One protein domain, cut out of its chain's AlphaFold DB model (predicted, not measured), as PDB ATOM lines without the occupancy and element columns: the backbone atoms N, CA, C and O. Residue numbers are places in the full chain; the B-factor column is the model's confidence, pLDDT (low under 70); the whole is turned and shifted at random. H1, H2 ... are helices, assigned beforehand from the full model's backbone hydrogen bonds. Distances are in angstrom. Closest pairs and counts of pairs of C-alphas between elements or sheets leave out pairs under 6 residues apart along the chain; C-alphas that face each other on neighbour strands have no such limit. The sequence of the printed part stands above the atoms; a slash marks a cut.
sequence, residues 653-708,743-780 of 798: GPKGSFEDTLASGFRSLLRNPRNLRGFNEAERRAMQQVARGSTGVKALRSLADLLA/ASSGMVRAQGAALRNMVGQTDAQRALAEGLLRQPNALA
ATOM      1  N   GLY A 653      36.811  18.855 118.621       86.38
ATOM      2  CA  GLY A 653      37.265  17.467 118.540       86.38
ATOM      3  C   GLY A 653      36.107  16.454 118.437       86.38
ATOM      4  O   GLY A 653      34.951  16.811 118.658       86.38
ATOM      5  N   PRO A 654      36.398  15.155 118.221       79.88
ATOM      6  CA  PRO A 654      35.410  14.115 117.876       79.88
ATOM      7  C   PRO A 654      34.222  13.948 118.838       79.88
ATOM      8  O   PRO A 654      33.249  13.270 118.520       79.88
ATOM      9  N   LYS A 655      34.324  14.508 120.048       80.81
ATOM     10  CA  LYS A 655      33.321  14.409 121.112       80.81
ATOM     11  C   LYS A 655      32.359  15.598 121.179       80.81
ATOM     12  O   LYS A 655      31.378  15.501 121.906       80.81
ATOM     13  N   GLY A 656      32.626  16.705 120.487       84.19
ATOM     14  CA  GLY A 656      31.733  17.864 120.488       84.19
ATOM     15  C   GLY A 656      31.001  18.038 119.156       84.19
ATOM     16  O   GLY A 656      31.461  17.586 118.111       84.19
ATOM     17  N   SER A 657      29.831  18.673 119.203       89.44
ATOM     18  CA  SER A 657      29.045  19.010 118.015       89.44
ATOM     19  C   SER A 657      29.480  20.372 117.463       89.44
ATOM     20  O   SER A 657      29.610  21.355 118.205       89.44
ATOM     21  N   PHE A 658      29.686  20.415 116.144       90.56
ATOM     22  CA  PHE A 658      29.890  21.647 115.384       90.56
ATOM     23  C   PHE A 658      28.721  22.613 115.615       90.56
ATOM     24  O   PHE A 658      28.927  23.781 115.931       90.56
ATOM     25  N   GLU A 659      27.491  22.105 115.527       90.56
ATOM     26  CA  GLU A 659      26.248  22.866 115.658       90.56
ATOM     27  C   GLU A 659      26.120  23.517 117.038       90.56
ATOM     28  O   GLU A 659      25.818  24.708 117.137       90.56
ATOM     29  N   ASP A 660      26.404  22.762 118.101       92.19
ATOM     30  CA  ASP A 660      26.335  23.266 119.473       92.19
ATOM     31  C   ASP A 660      27.364  24.368 119.724       92.19
ATOM     32  O   ASP A 660      27.055  25.382 120.361       92.19
ATOM     33  N   THR A 661      28.577  24.201 119.193       94.19
ATOM     34  CA  THR A 661      29.661  25.181 119.338       94.19
ATOM     35  C   THR A 661      29.388  26.431 118.514       94.19
ATOM     36  O   THR A 661      29.555  27.541 119.020       94.19
ATOM     37  N   LEU A 662      28.871  26.271 117.295       94.44
ATOM     38  CA  LEU A 662      28.457  27.370 116.432       94.44
ATOM     39  C   LEU A 662      27.332  28.184 117.084       94.44
ATOM     40  O   LEU A 662      27.440  29.403 117.251       94.44
ATOM     41  N   ALA A 663      26.269  27.509 117.525       93.94
ATOM     42  CA  ALA A 663      25.147  28.151 118.194       93.94
ATOM     43  C   ALA A 663      25.588  28.817 119.508       93.94
ATOM     44  O   ALA A 663      25.157  29.930 119.811       93.94
ATOM     45  N   SER A 664      26.488  28.188 120.273       95.12
ATOM     46  CA  SER A 664      27.086  28.779 121.476       95.12
ATOM     47  C   SER A 664      27.903  30.038 121.165       95.12
ATOM     48  O   SER A 664      27.733  31.056 121.841       95.12
ATOM     49  N   GLY A 665      28.716  30.015 120.105       95.44
ATOM     50  CA  GLY A 665      29.484  31.165 119.633       95.44
ATOM     51  C   GLY A 665      28.584  32.350 119.279       95.44
ATOM     52  O   GLY A 665      28.782  33.450 119.800       95.44
ATOM     53  N   PHE A 666      27.518  32.123 118.505       96.25
ATOM     54  CA  PHE A 666      26.549  33.179 118.193       96.25
ATOM     55  C   PHE A 666      25.738  33.638 119.409       96.25
ATOM     56  O   PHE A 666      25.493  34.835 119.546       96.25
ATOM     57  N   ARG A 667      25.365  32.751 120.345       96.69
ATOM     58  CA  ARG A 667      24.742  33.162 121.623       96.69
ATOM     59  C   ARG A 667      25.668  34.065 122.429       96.69
ATOM     60  O   ARG A 667      25.199  35.051 122.991       96.69
ATOM     61  N   SER A 668      26.957  33.736 122.501       95.88
ATOM     62  CA  SER A 668      27.968  34.554 123.179       95.88
ATOM     63  C   SER A 668      28.089  35.932 122.522       95.88
ATOM     64  O   SER A 668      28.052  36.958 123.206       95.88
ATOM     65  N   LEU A 669      28.116  35.963 121.186       94.94
ATOM     66  CA  LEU A 669      28.128  37.196 120.404       94.94
ATOM     67  C   LEU A 669      26.873  38.052 120.655       94.94
ATOM     68  O   LEU A 669      26.993  39.251 120.892       94.94
ATOM     69  N   LEU A 670      25.685  37.435 120.675       95.88
ATOM     70  CA  LEU A 670      24.395  38.098 120.903       95.88
ATOM     71  C   LEU A 670      24.175  38.562 122.344       95.88
ATOM     72  O   LEU A 670      23.476  39.547 122.568       95.88
ATOM     73  N   ARG A 671      24.762  37.873 123.328       97.00
ATOM     74  CA  ARG A 671      24.646  38.228 124.751       97.00
ATOM     75  C   ARG A 671      25.376  39.528 125.081       97.00
ATOM     76  O   ARG A 671      25.004  40.210 126.031       97.00
ATOM     77  N   ASN A 672      26.411  39.870 124.315       91.50
ATOM     78  CA  ASN A 672      27.179  41.087 124.520       91.50
ATOM     79  C   ASN A 672      26.771  42.164 123.496       91.50
ATOM     80  O   ASN A 672      27.249  42.131 122.360       91.50
ATOM     81  N   PRO A 673      25.973  43.183 123.879       86.88
ATOM     82  CA  PRO A 673      25.529  44.226 122.950       86.88
ATOM     83  C   PRO A 673      26.695  45.009 122.328       86.88
ATOM     84  O   PRO A 673      26.552  45.584 121.252       86.88
ATOM     85  N   ARG A 674      27.881  45.006 122.957       81.56
ATOM     86  CA  ARG A 674      29.089  45.623 122.386       81.56
ATOM     87  C   ARG A 674      29.598  44.863 121.171       81.56
ATOM     88  O   ARG A 674      30.011  45.489 120.202       81.56
ATOM     89  N   ASN A 675      29.533  43.536 121.205       87.75
ATOM     90  CA  ASN A 675      29.954  42.698 120.090       87.75
ATOM     91  C   ASN A 675      28.981  42.782 118.911       87.75
ATOM     92  O   ASN A 675      29.375  42.505 117.782       87.75
ATOM     93  N   LEU A 676      27.744  43.218 119.163       91.69
ATOM     94  CA  LEU A 676      26.741  43.493 118.137       91.69
ATOM     95  C   LEU A 676      26.887  44.873 117.488       91.69
ATOM     96  O   LEU A 676      26.201  45.153 116.505       91.69
ATOM     97  N   ARG A 677      27.791  45.733 117.981       87.75
ATOM     98  CA  ARG A 677      28.079  47.008 117.316       87.75
ATOM     99  C   ARG A 677      28.596  46.754 115.901       87.75
ATOM    100  O   ARG A 677      29.509  45.950 115.683       87.75
ATOM    101  N   GLY A 678      27.984  47.457 114.953       88.44
ATOM    102  CA  GLY A 678      28.238  47.335 113.522       88.44
ATOM    103  C   GLY A 678      27.359  46.308 112.807       88.44
ATOM    104  O   GLY A 678      27.231  46.415 111.590       88.44
ATOM    105  N   PHE A 679      26.734  45.358 113.511       94.50
ATOM    106  CA  PHE A 679      25.783  44.430 112.894       94.50
ATOM    107  C   PHE A 679      24.403  45.083 112.760       94.50
ATOM    108  O   PHE A 679      23.955  45.758 113.688       94.50
ATOM    109  N   ASN A 680      23.727  44.886 111.630       94.38
ATOM    110  CA  ASN A 680      22.388  45.417 111.365       94.38
ATOM    111  C   ASN A 680      21.313  44.463 111.915       94.38
ATOM    112  O   ASN A 680      21.616  43.413 112.486       94.38
ATOM    113  N   GLU A 681      20.038  44.829 111.801       92.19
ATOM    114  CA  GLU A 681      18.963  43.995 112.342       92.19
ATOM    115  C   GLU A 681      18.818  42.650 111.616       92.19
ATOM    116  O   GLU A 681      18.593  41.634 112.274       92.19
ATOM    117  N   ALA A 682      19.015  42.627 110.296       89.12
ATOM    118  CA  ALA A 682      18.957  41.417 109.479       89.12
ATOM    119  C   ALA A 682      20.001  40.379 109.926       89.12
ATOM    120  O   ALA A 682      19.662  39.241 110.244       89.12
ATOM    121  N   GLU A 683      21.255  40.806 110.058       92.50
ATOM    122  CA  GLU A 683      22.369  39.987 110.530       92.50
ATOM    123  C   GLU A 683      22.137  39.534 111.969       92.50
ATOM    124  O   GLU A 683      22.363  38.373 112.296       92.50
ATOM    125  N   ARG A 684      21.638  40.418 112.847       95.75
ATOM    126  CA  ARG A 684      21.291  40.041 114.226       95.75
ATOM    127  C   ARG A 684      20.207  38.970 114.261       95.75
ATOM    128  O   ARG A 684      20.325  38.039 115.052       95.75
ATOM    129  N   ARG A 685      19.178  39.065 113.413       92.19
ATOM    130  CA  ARG A 685      18.123  38.046 113.297       92.19
ATOM    131  C   ARG A 685      18.680  36.729 112.759       92.19
ATOM    132  O   ARG A 685      18.393  35.688 113.342       92.19
ATOM    133  N   ALA A 686      19.521  36.767 111.728       90.25
ATOM    134  CA  ALA A 686      20.183  35.578 111.193       90.25
ATOM    135  C   ALA A 686      21.078  34.904 112.252       90.25
ATOM    136  O   ALA A 686      20.943  33.710 112.515       90.25
ATOM    137  N   MET A 687      21.893  35.681 112.975       94.75
ATOM    138  CA  MET A 687      22.675  35.189 114.116       94.75
ATOM    139  C   MET A 687      21.781  34.599 115.213       94.75
ATOM    140  O   MET A 687      22.128  33.572 115.789       94.75
ATOM    141  N   GLN A 688      20.624  35.206 115.507       94.69
ATOM    142  CA  GLN A 688      19.660  34.678 116.484       94.69
ATOM    143  C   GLN A 688      19.054  33.346 116.043       94.69
ATOM    144  O   GLN A 688      18.845  32.478 116.890       94.69
ATOM    145  N   GLN A 689      18.774  33.165 114.751       91.25
ATOM    146  CA  GLN A 689      18.249  31.907 114.215       91.25
ATOM    147  C   GLN A 689      19.265  30.769 114.379       91.25
ATOM    148  O   GLN A 689      18.904  29.710 114.897       91.25
ATOM    149  N   VAL A 690      20.541  31.024 114.055       90.81
ATOM    150  CA  VAL A 690      21.632  30.056 114.271       90.81
ATOM    151  C   VAL A 690      21.844  29.801 115.769       90.81
ATOM    152  O   VAL A 690      21.899  28.657 116.213       90.81
ATOM    153  N   ALA A 691      21.877  30.855 116.588       94.12
ATOM    154  CA  ALA A 691      22.061  30.768 118.039       94.12
ATOM    155  C   ALA A 691      20.952  29.979 118.756       94.12
ATOM    156  O   ALA A 691      21.216  29.283 119.741       94.12
ATOM    157  N   ARG A 692      19.703  30.077 118.286       90.44
ATOM    158  CA  ARG A 692      18.564  29.318 118.828       90.44
ATOM    159  C   ARG A 692      18.597  27.840 118.436       90.44
ATOM    160  O   ARG A 692      17.794  27.086 118.969       90.44
ATOM    161  N   GLY A 693      19.512  27.430 117.552       79.12
ATOM    162  CA  GLY A 693      19.627  26.044 117.103       79.12
ATOM    163  C   GLY A 693      18.356  25.564 116.407       79.12
ATOM    164  O   GLY A 693      17.921  24.441 116.637       79.12
ATOM    165  N   SER A 694      17.700  26.436 115.628       60.06
ATOM    166  CA  SER A 694      16.424  26.074 115.010       60.06
ATOM    167  C   SER A 694      16.599  24.847 114.115       60.06
ATOM    168  O   SER A 694      17.575  24.760 113.370       60.06
ATOM    169  N   THR A 695      15.645  23.918 114.168       52.31
ATOM    170  CA  THR A 695      15.499  22.778 113.258       52.31
ATOM    171  C   THR A 695      15.314  23.272 111.816       52.31
ATOM    172  O   THR A 695      14.194  23.371 111.325       52.31
ATOM    173  N   GLY A 696      16.432  23.639 111.178       49.44
ATOM    174  CA  GLY A 696      16.766  23.810 109.755       49.44
ATOM    175  C   GLY A 696      15.742  24.397 108.777       49.44
ATOM    176  O   GLY A 696      16.044  25.330 108.041       49.44
ATOM    177  N   VAL A 697      14.539  23.839 108.722       48.59
ATOM    178  CA  VAL A 697      13.634  23.903 107.571       48.59
ATOM    179  C   VAL A 697      12.835  25.210 107.504       48.59
ATOM    180  O   VAL A 697      12.620  25.743 106.421       48.59
ATOM    181  N   LYS A 698      12.403  25.771 108.642       50.81
ATOM    182  CA  LYS A 698      11.567  26.993 108.648       50.81
ATOM    183  C   LYS A 698      12.374  28.276 108.423       50.81
ATOM    184  O   LYS A 698      11.888  29.183 107.757       50.81
ATOM    185  N   ALA A 699      13.604  28.332 108.939       51.09
ATOM    186  CA  ALA A 699      14.496  29.480 108.783       51.09
ATOM    187  C   ALA A 699      15.018  29.600 107.342       51.09
ATOM    188  O   ALA A 699      14.927  30.674 106.751       51.09
ATOM    189  N   LEU A 700      15.464  28.483 106.748       49.16
ATOM    190  CA  LEU A 700      15.909  28.441 105.349       49.16
ATOM    191  C   LEU A 700      14.778  28.758 104.369       49.16
ATOM    192  O   LEU A 700      15.019  29.508 103.436       49.16
ATOM    193  N   ARG A 701      13.549  28.284 104.613       53.91
ATOM    194  CA  ARG A 701      12.386  28.650 103.789       53.91
ATOM    195  C   ARG A 701      12.099  30.154 103.872       53.91
ATOM    196  O   ARG A 701      12.056  30.804 102.845       53.91
ATOM    197  N   SER A 702      12.082  30.744 105.072       52.31
ATOM    198  CA  SER A 702      11.881  32.196 105.211       52.31
ATOM    199  C   SER A 702      12.996  33.050 104.592       52.31
ATOM    200  O   SER A 702      12.716  34.120 104.067       52.31
ATOM    201  N   LEU A 703      14.253  32.597 104.646       44.00
ATOM    202  CA  LEU A 703      15.393  33.317 104.079       44.00
ATOM    203  C   LEU A 703      15.476  33.140 102.554       44.00
ATOM    204  O   LEU A 703      15.795  34.097 101.861       44.00
ATOM    205  N   ALA A 704      15.150  31.953 102.033       45.53
ATOM    206  CA  ALA A 704      15.028  31.694 100.600       45.53
ATOM    207  C   ALA A 704      13.854  32.477  99.989       45.53
ATOM    208  O   ALA A 704      14.036  33.132  98.971       45.53
ATOM    209  N   ASP A 705      12.700  32.517 100.662       52.44
ATOM    210  CA  ASP A 705      11.533  33.311 100.246       52.44
ATOM    211  C   ASP A 705      11.827  34.828 100.257       52.44
ATOM    212  O   ASP A 705      11.254  35.584  99.472       52.44
ATOM    213  N   LEU A 706      12.745  35.280 101.123       47.47
ATOM    214  CA  LEU A 706      13.199  36.676 101.220       47.47
ATOM    215  C   LEU A 706      14.290  37.057 100.206       47.47
ATOM    216  O   LEU A 706      14.469  38.245  99.943       47.47
ATOM    217  N   LEU A 707      15.044  36.086  99.683       40.59
ATOM    218  CA  LEU A 707      16.194  36.315  98.798       40.59
ATOM    219  C   LEU A 707      15.968  35.824  97.356       40.59
ATOM    220  O   LEU A 707      16.804  36.094  96.495       40.59
ATOM    221  N   ALA A 708      14.861  35.131  97.069       45.41
ATOM    222  CA  ALA A 708      14.507  34.693  95.723       45.41
ATOM    223  C   ALA A 708      14.070  35.886  94.840       45.41
ATOM    224  O   ALA A 708      13.140  36.605  95.216       45.41
ATOM    225  N   ALA A 743      22.819  15.218 107.178       53.25
ATOM    226  CA  ALA A 743      21.927  16.180 106.529       53.25
ATOM    227  C   ALA A 743      21.757  17.472 107.356       53.25
ATOM    228  O   ALA A 743      21.853  18.577 106.822       53.25
ATOM    229  N   SER A 744      21.574  17.354 108.677       60.66
ATOM    230  CA  SER A 744      21.443  18.518 109.565       60.66
ATOM    231  C   SER A 744      22.726  19.355 109.645       60.66
ATOM    232  O   SER A 744      22.657  20.584 109.577       60.66
ATOM    233  N   SER A 745      23.896  18.708 109.687       63.56
ATOM    234  CA  SER A 745      25.199  19.373 109.664       63.56
ATOM    235  C   SER A 745      25.416  20.133 108.354       63.56
ATOM    236  O   SER A 745      25.906  21.263 108.376       63.56
ATOM    237  N   GLY A 746      24.995  19.562 107.219       70.31
ATOM    238  CA  GLY A 746      25.017  20.238 105.918       70.31
ATOM    239  C   GLY A 746      24.163  21.511 105.899       70.31
ATOM    240  O   GLY A 746      24.645  22.575 105.510       70.31
ATOM    241  N   MET A 747      22.930  21.448 106.414       68.31
ATOM    242  CA  MET A 747      22.037  22.615 106.478       68.31
ATOM    243  C   MET A 747      22.568  23.729 107.394       68.31
ATOM    244  O   MET A 747      22.455  24.907 107.052       68.31
ATOM    245  N   VAL A 748      23.163  23.390 108.544       74.44
ATOM    246  CA  VAL A 748      23.749  24.386 109.461       74.44
ATOM    247  C   VAL A 748      24.975  25.057 108.838       74.44
ATOM    248  O   VAL A 748      25.132  26.274 108.953       74.44
ATOM    249  N   ARG A 749      25.814  24.302 108.117       81.19
ATOM    250  CA  ARG A 749      26.930  24.873 107.345       81.19
ATOM    251  C   ARG A 749      26.433  25.819 106.250       81.19
ATOM    252  O   ARG A 749      26.971  26.916 106.129       81.19
ATOM    253  N   ALA A 750      25.370  25.454 105.534       74.44
ATOM    254  CA  ALA A 750      24.761  26.307 104.512       74.44
ATOM    255  C   ALA A 750      24.193  27.616 105.097       74.44
ATOM    256  O   ALA A 750      24.467  28.698 104.577       74.44
ATOM    257  N   GLN A 751      23.469  27.552 106.223       77.44
ATOM    258  CA  GLN A 751      23.001  28.751 106.941       77.44
ATOM    259  C   GLN A 751      24.165  29.635 107.387       77.44
ATOM    260  O   GLN A 751      24.094  30.863 107.336       77.44
ATOM    261  N   GLY A 752      25.249  28.998 107.813       80.19
ATOM    262  CA  GLY A 752      26.457  29.680 108.208       80.19
ATOM    263  C   GLY A 752      27.161  30.421 107.081       80.19
ATOM    264  O   GLY A 752      27.521  31.586 107.242       80.19
ATOM    265  N   ALA A 753      27.281  29.779 105.921       77.25
ATOM    266  CA  ALA A 753      27.801  30.395 104.707       77.25
ATOM    267  C   ALA A 753      26.918  31.567 104.245       77.25
ATOM    268  O   ALA A 753      27.434  32.637 103.923       77.25
ATOM    269  N   ALA A 754      25.590  31.423 104.300       81.38
ATOM    270  CA  ALA A 754      24.664  32.510 103.981       81.38
ATOM    271  C   ALA A 754      24.841  33.718 104.922       81.38
ATOM    272  O   ALA A 754      24.870  34.861 104.467       81.38
ATOM    273  N   LEU A 755      25.023  33.479 106.226       86.38
ATOM    274  CA  LEU A 755      25.322  34.535 107.196       86.38
ATOM    275  C   LEU A 755      26.690  35.186 106.937       86.38
ATOM    276  O   LEU A 755      26.790  36.411 106.997       86.38
ATOM    277  N   ARG A 756      27.725  34.395 106.627       85.44
ATOM    278  CA  ARG A 756      29.059  34.891 106.247       85.44
ATOM    279  C   ARG A 756      28.956  35.839 105.047       85.44
ATOM    280  O   ARG A 756      29.447  36.964 105.114       85.44
ATOM    281  N   ASN A 757      28.222  35.431 104.014       83.19
ATOM    282  CA  ASN A 757      27.983  36.238 102.819       83.19
ATOM    283  C   ASN A 757      27.189  37.513 103.134       83.19
ATOM    284  O   ASN A 757      27.560  38.582 102.661       83.19
ATOM    285  N   MET A 758      26.147  37.429 103.970       86.00
ATOM    286  CA  MET A 758      25.339  38.584 104.389       86.00
ATOM    287  C   MET A 758      26.166  39.619 105.162       86.00
ATOM    288  O   MET A 758      26.088  40.812 104.884       86.00
ATOM    289  N   VAL A 759      26.985  39.171 106.115       87.81
ATOM    290  CA  VAL A 759      27.867  40.049 106.906       87.81
ATOM    291  C   VAL A 759      28.963  40.660 106.036       87.81
ATOM    292  O   VAL A 759      29.405  41.789 106.273       87.81
ATOM    293  N   GLY A 760      29.358  39.932 104.997       85.00
ATOM    294  CA  GLY A 760      30.196  40.406 103.924       85.00
ATOM    295  C   GLY A 760      29.436  41.182 102.851       85.00
ATOM    296  O   GLY A 760      29.920  41.177 101.737       85.00
ATOM    297  N   GLN A 761      28.306  41.850 103.092       87.62
ATOM    298  CA  GLN A 761      27.705  42.779 102.113       87.62
ATOM    299  C   GLN A 761      28.101  44.245 102.370       87.62
ATOM    300  O   GLN A 761      28.549  44.608 103.462       87.62
ATOM    301  N   THR A 762      27.965  45.111 101.357       84.81
ATOM    302  CA  THR A 762      28.210  46.561 101.507       84.81
ATOM    303  C   THR A 762      27.104  47.233 102.322       84.81
ATOM    304  O   THR A 762      25.975  46.747 102.376       84.81
ATOM    305  N   ASP A 763      27.383  48.387 102.938       80.38
ATOM    306  CA  ASP A 763      26.378  49.097 103.746       80.38
ATOM    307  C   ASP A 763      25.153  49.543 102.924       80.38
ATOM    308  O   ASP A 763      24.038  49.546 103.441       80.38
ATOM    309  N   ALA A 764      25.320  49.814 101.624       78.25
ATOM    310  CA  ALA A 764      24.210  50.093 100.712       78.25
ATOM    311  C   ALA A 764      23.316  48.859 100.480       78.25
ATOM    312  O   ALA A 764      22.091  48.958 100.564       78.25
ATOM    313  N   GLN A 765      23.916  47.685 100.246       80.44
ATOM    314  CA  GLN A 765      23.182  46.417 100.122       80.44
ATOM    315  C   GLN A 765      22.453  46.068 101.425       80.44
ATOM    316  O   GLN A 765      21.306  45.626 101.410       80.44
ATOM    317  N   ARG A 766      23.085  46.348 102.567       82.19
ATOM    318  CA  ARG A 766      22.507  46.160 103.900       82.19
ATOM    319  C   ARG A 766      21.319  47.081 104.157       82.19
ATOM    320  O   ARG A 766      20.313  46.615 104.678       82.19
ATOM    321  N   ALA A 767      21.420  48.357 103.785       76.19
ATOM    322  CA  ALA A 767      20.324  49.315 103.910       76.19
ATOM    323  C   ALA A 767      19.125  48.916 103.035       76.19
ATOM    324  O   ALA A 767      17.981  49.036 103.470       76.19
ATOM    325  N   LEU A 768      19.383  48.379 101.838       72.56
ATOM    326  CA  LEU A 768      18.349  47.809 100.978       72.56
ATOM    327  C   LEU A 768      17.683  46.588 101.635       72.56
ATOM    328  O   LEU A 768      16.460  46.549 101.741       72.56
ATOM    329  N   ALA A 769      18.474  45.628 102.129       71.38
ATOM    330  CA  ALA A 769      17.962  44.437 102.812       71.38
ATOM    331  C   ALA A 769      17.146  44.794 104.067       71.38
ATOM    332  O   ALA A 769      16.086  44.223 104.315       71.38
ATOM    333  N   GLU A 770      17.600  45.777 104.846       74.94
ATOM    334  CA  GLU A 770      16.865  46.289 106.002       74.94
ATOM    335  C   GLU A 770      15.576  47.013 105.591       74.94
ATOM    336  O   GLU A 770      14.543  46.821 106.232       74.94
ATOM    337  N   GLY A 771      15.605  47.793 104.508       75.06
ATOM    338  CA  GLY A 771      14.424  48.441 103.940       75.06
ATOM    339  C   GLY A 771      13.350  47.436 103.521       75.06
ATOM    340  O   GLY A 771      12.181  47.623 103.854       75.06
ATOM    341  N   LEU A 772      13.753  46.336 102.878       70.94
ATOM    342  CA  LEU A 772      12.858  45.236 102.507       70.94
ATOM    343  C   LEU A 772      12.275  44.528 103.739       70.94
ATOM    344  O   LEU A 772      11.083  44.252 103.784       70.94
ATOM    345  N   LEU A 773      13.085  44.298 104.777       68.94
ATOM    346  CA  LEU A 773      12.631  43.669 106.025       68.94
ATOM    347  C   LEU A 773      11.731  44.568 106.887       68.94
ATOM    348  O   LEU A 773      10.984  44.053 107.723       68.94
ATOM    349  N   ARG A 774      11.841  45.894 106.744       71.94
ATOM    350  CA  ARG A 774      11.022  46.878 107.468       71.94
ATOM    351  C   ARG A 774       9.734  47.239 106.746       71.94
ATOM    352  O   ARG A 774       8.855  47.806 107.394       71.94
ATOM    353  N   GLN A 775       9.602  46.949 105.451       68.44
ATOM    354  CA  GLN A 775       8.329  47.155 104.775       68.44
ATOM    355  C   GLN A 775       7.279  46.246 105.433       68.44
ATOM    356  O   GLN A 775       7.429  45.023 105.401       68.44
ATOM    357  N   PRO A 776       6.226  46.810 106.064       49.25
ATOM    358  CA  PRO A 776       5.116  45.998 106.522       49.25
ATOM    359  C   PRO A 776       4.565  45.299 105.290       49.25
ATOM    360  O   PRO A 776       4.251  45.944 104.290       49.25
ATOM    361  N   ASN A 777       4.532  43.973 105.349       58.09
ATOM    362  CA  ASN A 777       4.099  43.140 104.247       58.09
ATOM    363  C   ASN A 777       2.641  43.524 103.935       58.09
ATOM    364  O   ASN A 777       1.727  43.115 104.649       58.09
ATOM    365  N   ALA A 778       2.413  44.386 102.937       47.09
ATOM    366  CA  ALA A 778       1.089  44.946 102.638       47.09
ATOM    367  C   ALA A 778       0.070  43.833 102.323       47.09
ATOM    368  O   ALA A 778      -1.124  43.959 102.582       47.09
ATOM    369  N   LEU A 779       0.580  42.686 101.871       43.41
ATOM    370  CA  LEU A 779      -0.166  41.460 101.620       43.41
ATOM    371  C   LEU A 779      -0.541  40.694 102.899       43.41
ATOM    372  O   LEU A 779      -1.564  40.019 102.915       43.41
ATOM    373  N   ALA A 780       0.196  40.854 104.003       45.50
ATOM    374  CA  ALA A 780      -0.222  40.347 105.315       45.50
ATOM    375  C   ALA A 780      -1.372  41.180 105.917       45.50
ATOM    376  O   ALA A 780      -2.178  40.655 106.681       45.50
TER     377      ALA A 780
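This is residues 653 to 708 and 743 to 780 of the 798 residues of an uncharacterized protein of Rubellimicrobium mesophilum DSM 19309 (UniProt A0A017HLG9). Three helices, H1, H2 and H4, make a small up-and-down bundle, each running against the one before it in the chain, with their centres in a triangle: H1 packs on H2 at a wide slant, and H4 runs more nearly alongside H2. H5 crosses the bundle near the beginning of H2, H3 lies loosely beside H2 and H4, and a tail, residues 775 to 780, sticks out beyond H5. The printed part has 94 residues with five named helices, H1 to H5 in order along the chain, and no named strand; the class is all helix. It is compact, with a radius of gyration of the C-alphas of 14.1 A, and spans 47 by 31 by 22 A.

The printed part begins at Gly 653, and H1 follows as residues 658 to 671, 19.8 A from first to last C-alpha, beginning with C-alpha 658 at (29.890, 21.647, 115.384). H2 is residues 681 to 691, 14.7 A long. H3 is residues 697 to 707, 15.4 A. After the cut comes H4, residues 743 to 759, the longest helix at 24.6 A, with C-alpha 743 at (21.927, 16.180, 106.529). H5, residues 763 to 774, measures 16.0 A and ends with C-alpha 774 at (11.022, 46.878, 107.468).

H2 is the hub, touching H1, H4 and H5. H1 and H2 form a helical hairpin and touch at a steep tilt of 44 degrees, opposite ways; their closest C-alphas, of Ala 663 and Ala 691, are 4.0 A apart. H2 and H4 touch at a shallow tilt of 23 degrees, opposite ways, closest at the C-alphas of Glu 683 and Val 759, 6.6 A. H1 and H4 only just touch, with 3 pairs of C-alphas within 8 A. H5 touches H2 with residues 769 to 773 alone, about perpendicular at 78 degrees; the closest C-alphas, of Ala 682 and Glu 770, are 6.3 A apart. H3 is close to but not clearly touching H2, with the C-alphas of Gln 689 and Ala 699 closest at 7.0 A, and likewise H4, with those of Leu 700 and Gln 751 at 7.3 A. H3 is apart from H1 and H5. In H1, H2, H3, H4 and H5 every O i to N i+4 pair is within hydrogen-bond range.

The two farthest C-alphas, of Pro 654 and Ala 778, are 48.6 A apart. Residues 709 to 742 are not printed, and C-alphas 708 and 743 are 22.7 A apart across this cut. Of the links printed whole, none is long. The mean pLDDT of the printed part is 77.0; 26 residues are under 70, among them residues 694 to 708 and 775 to 780.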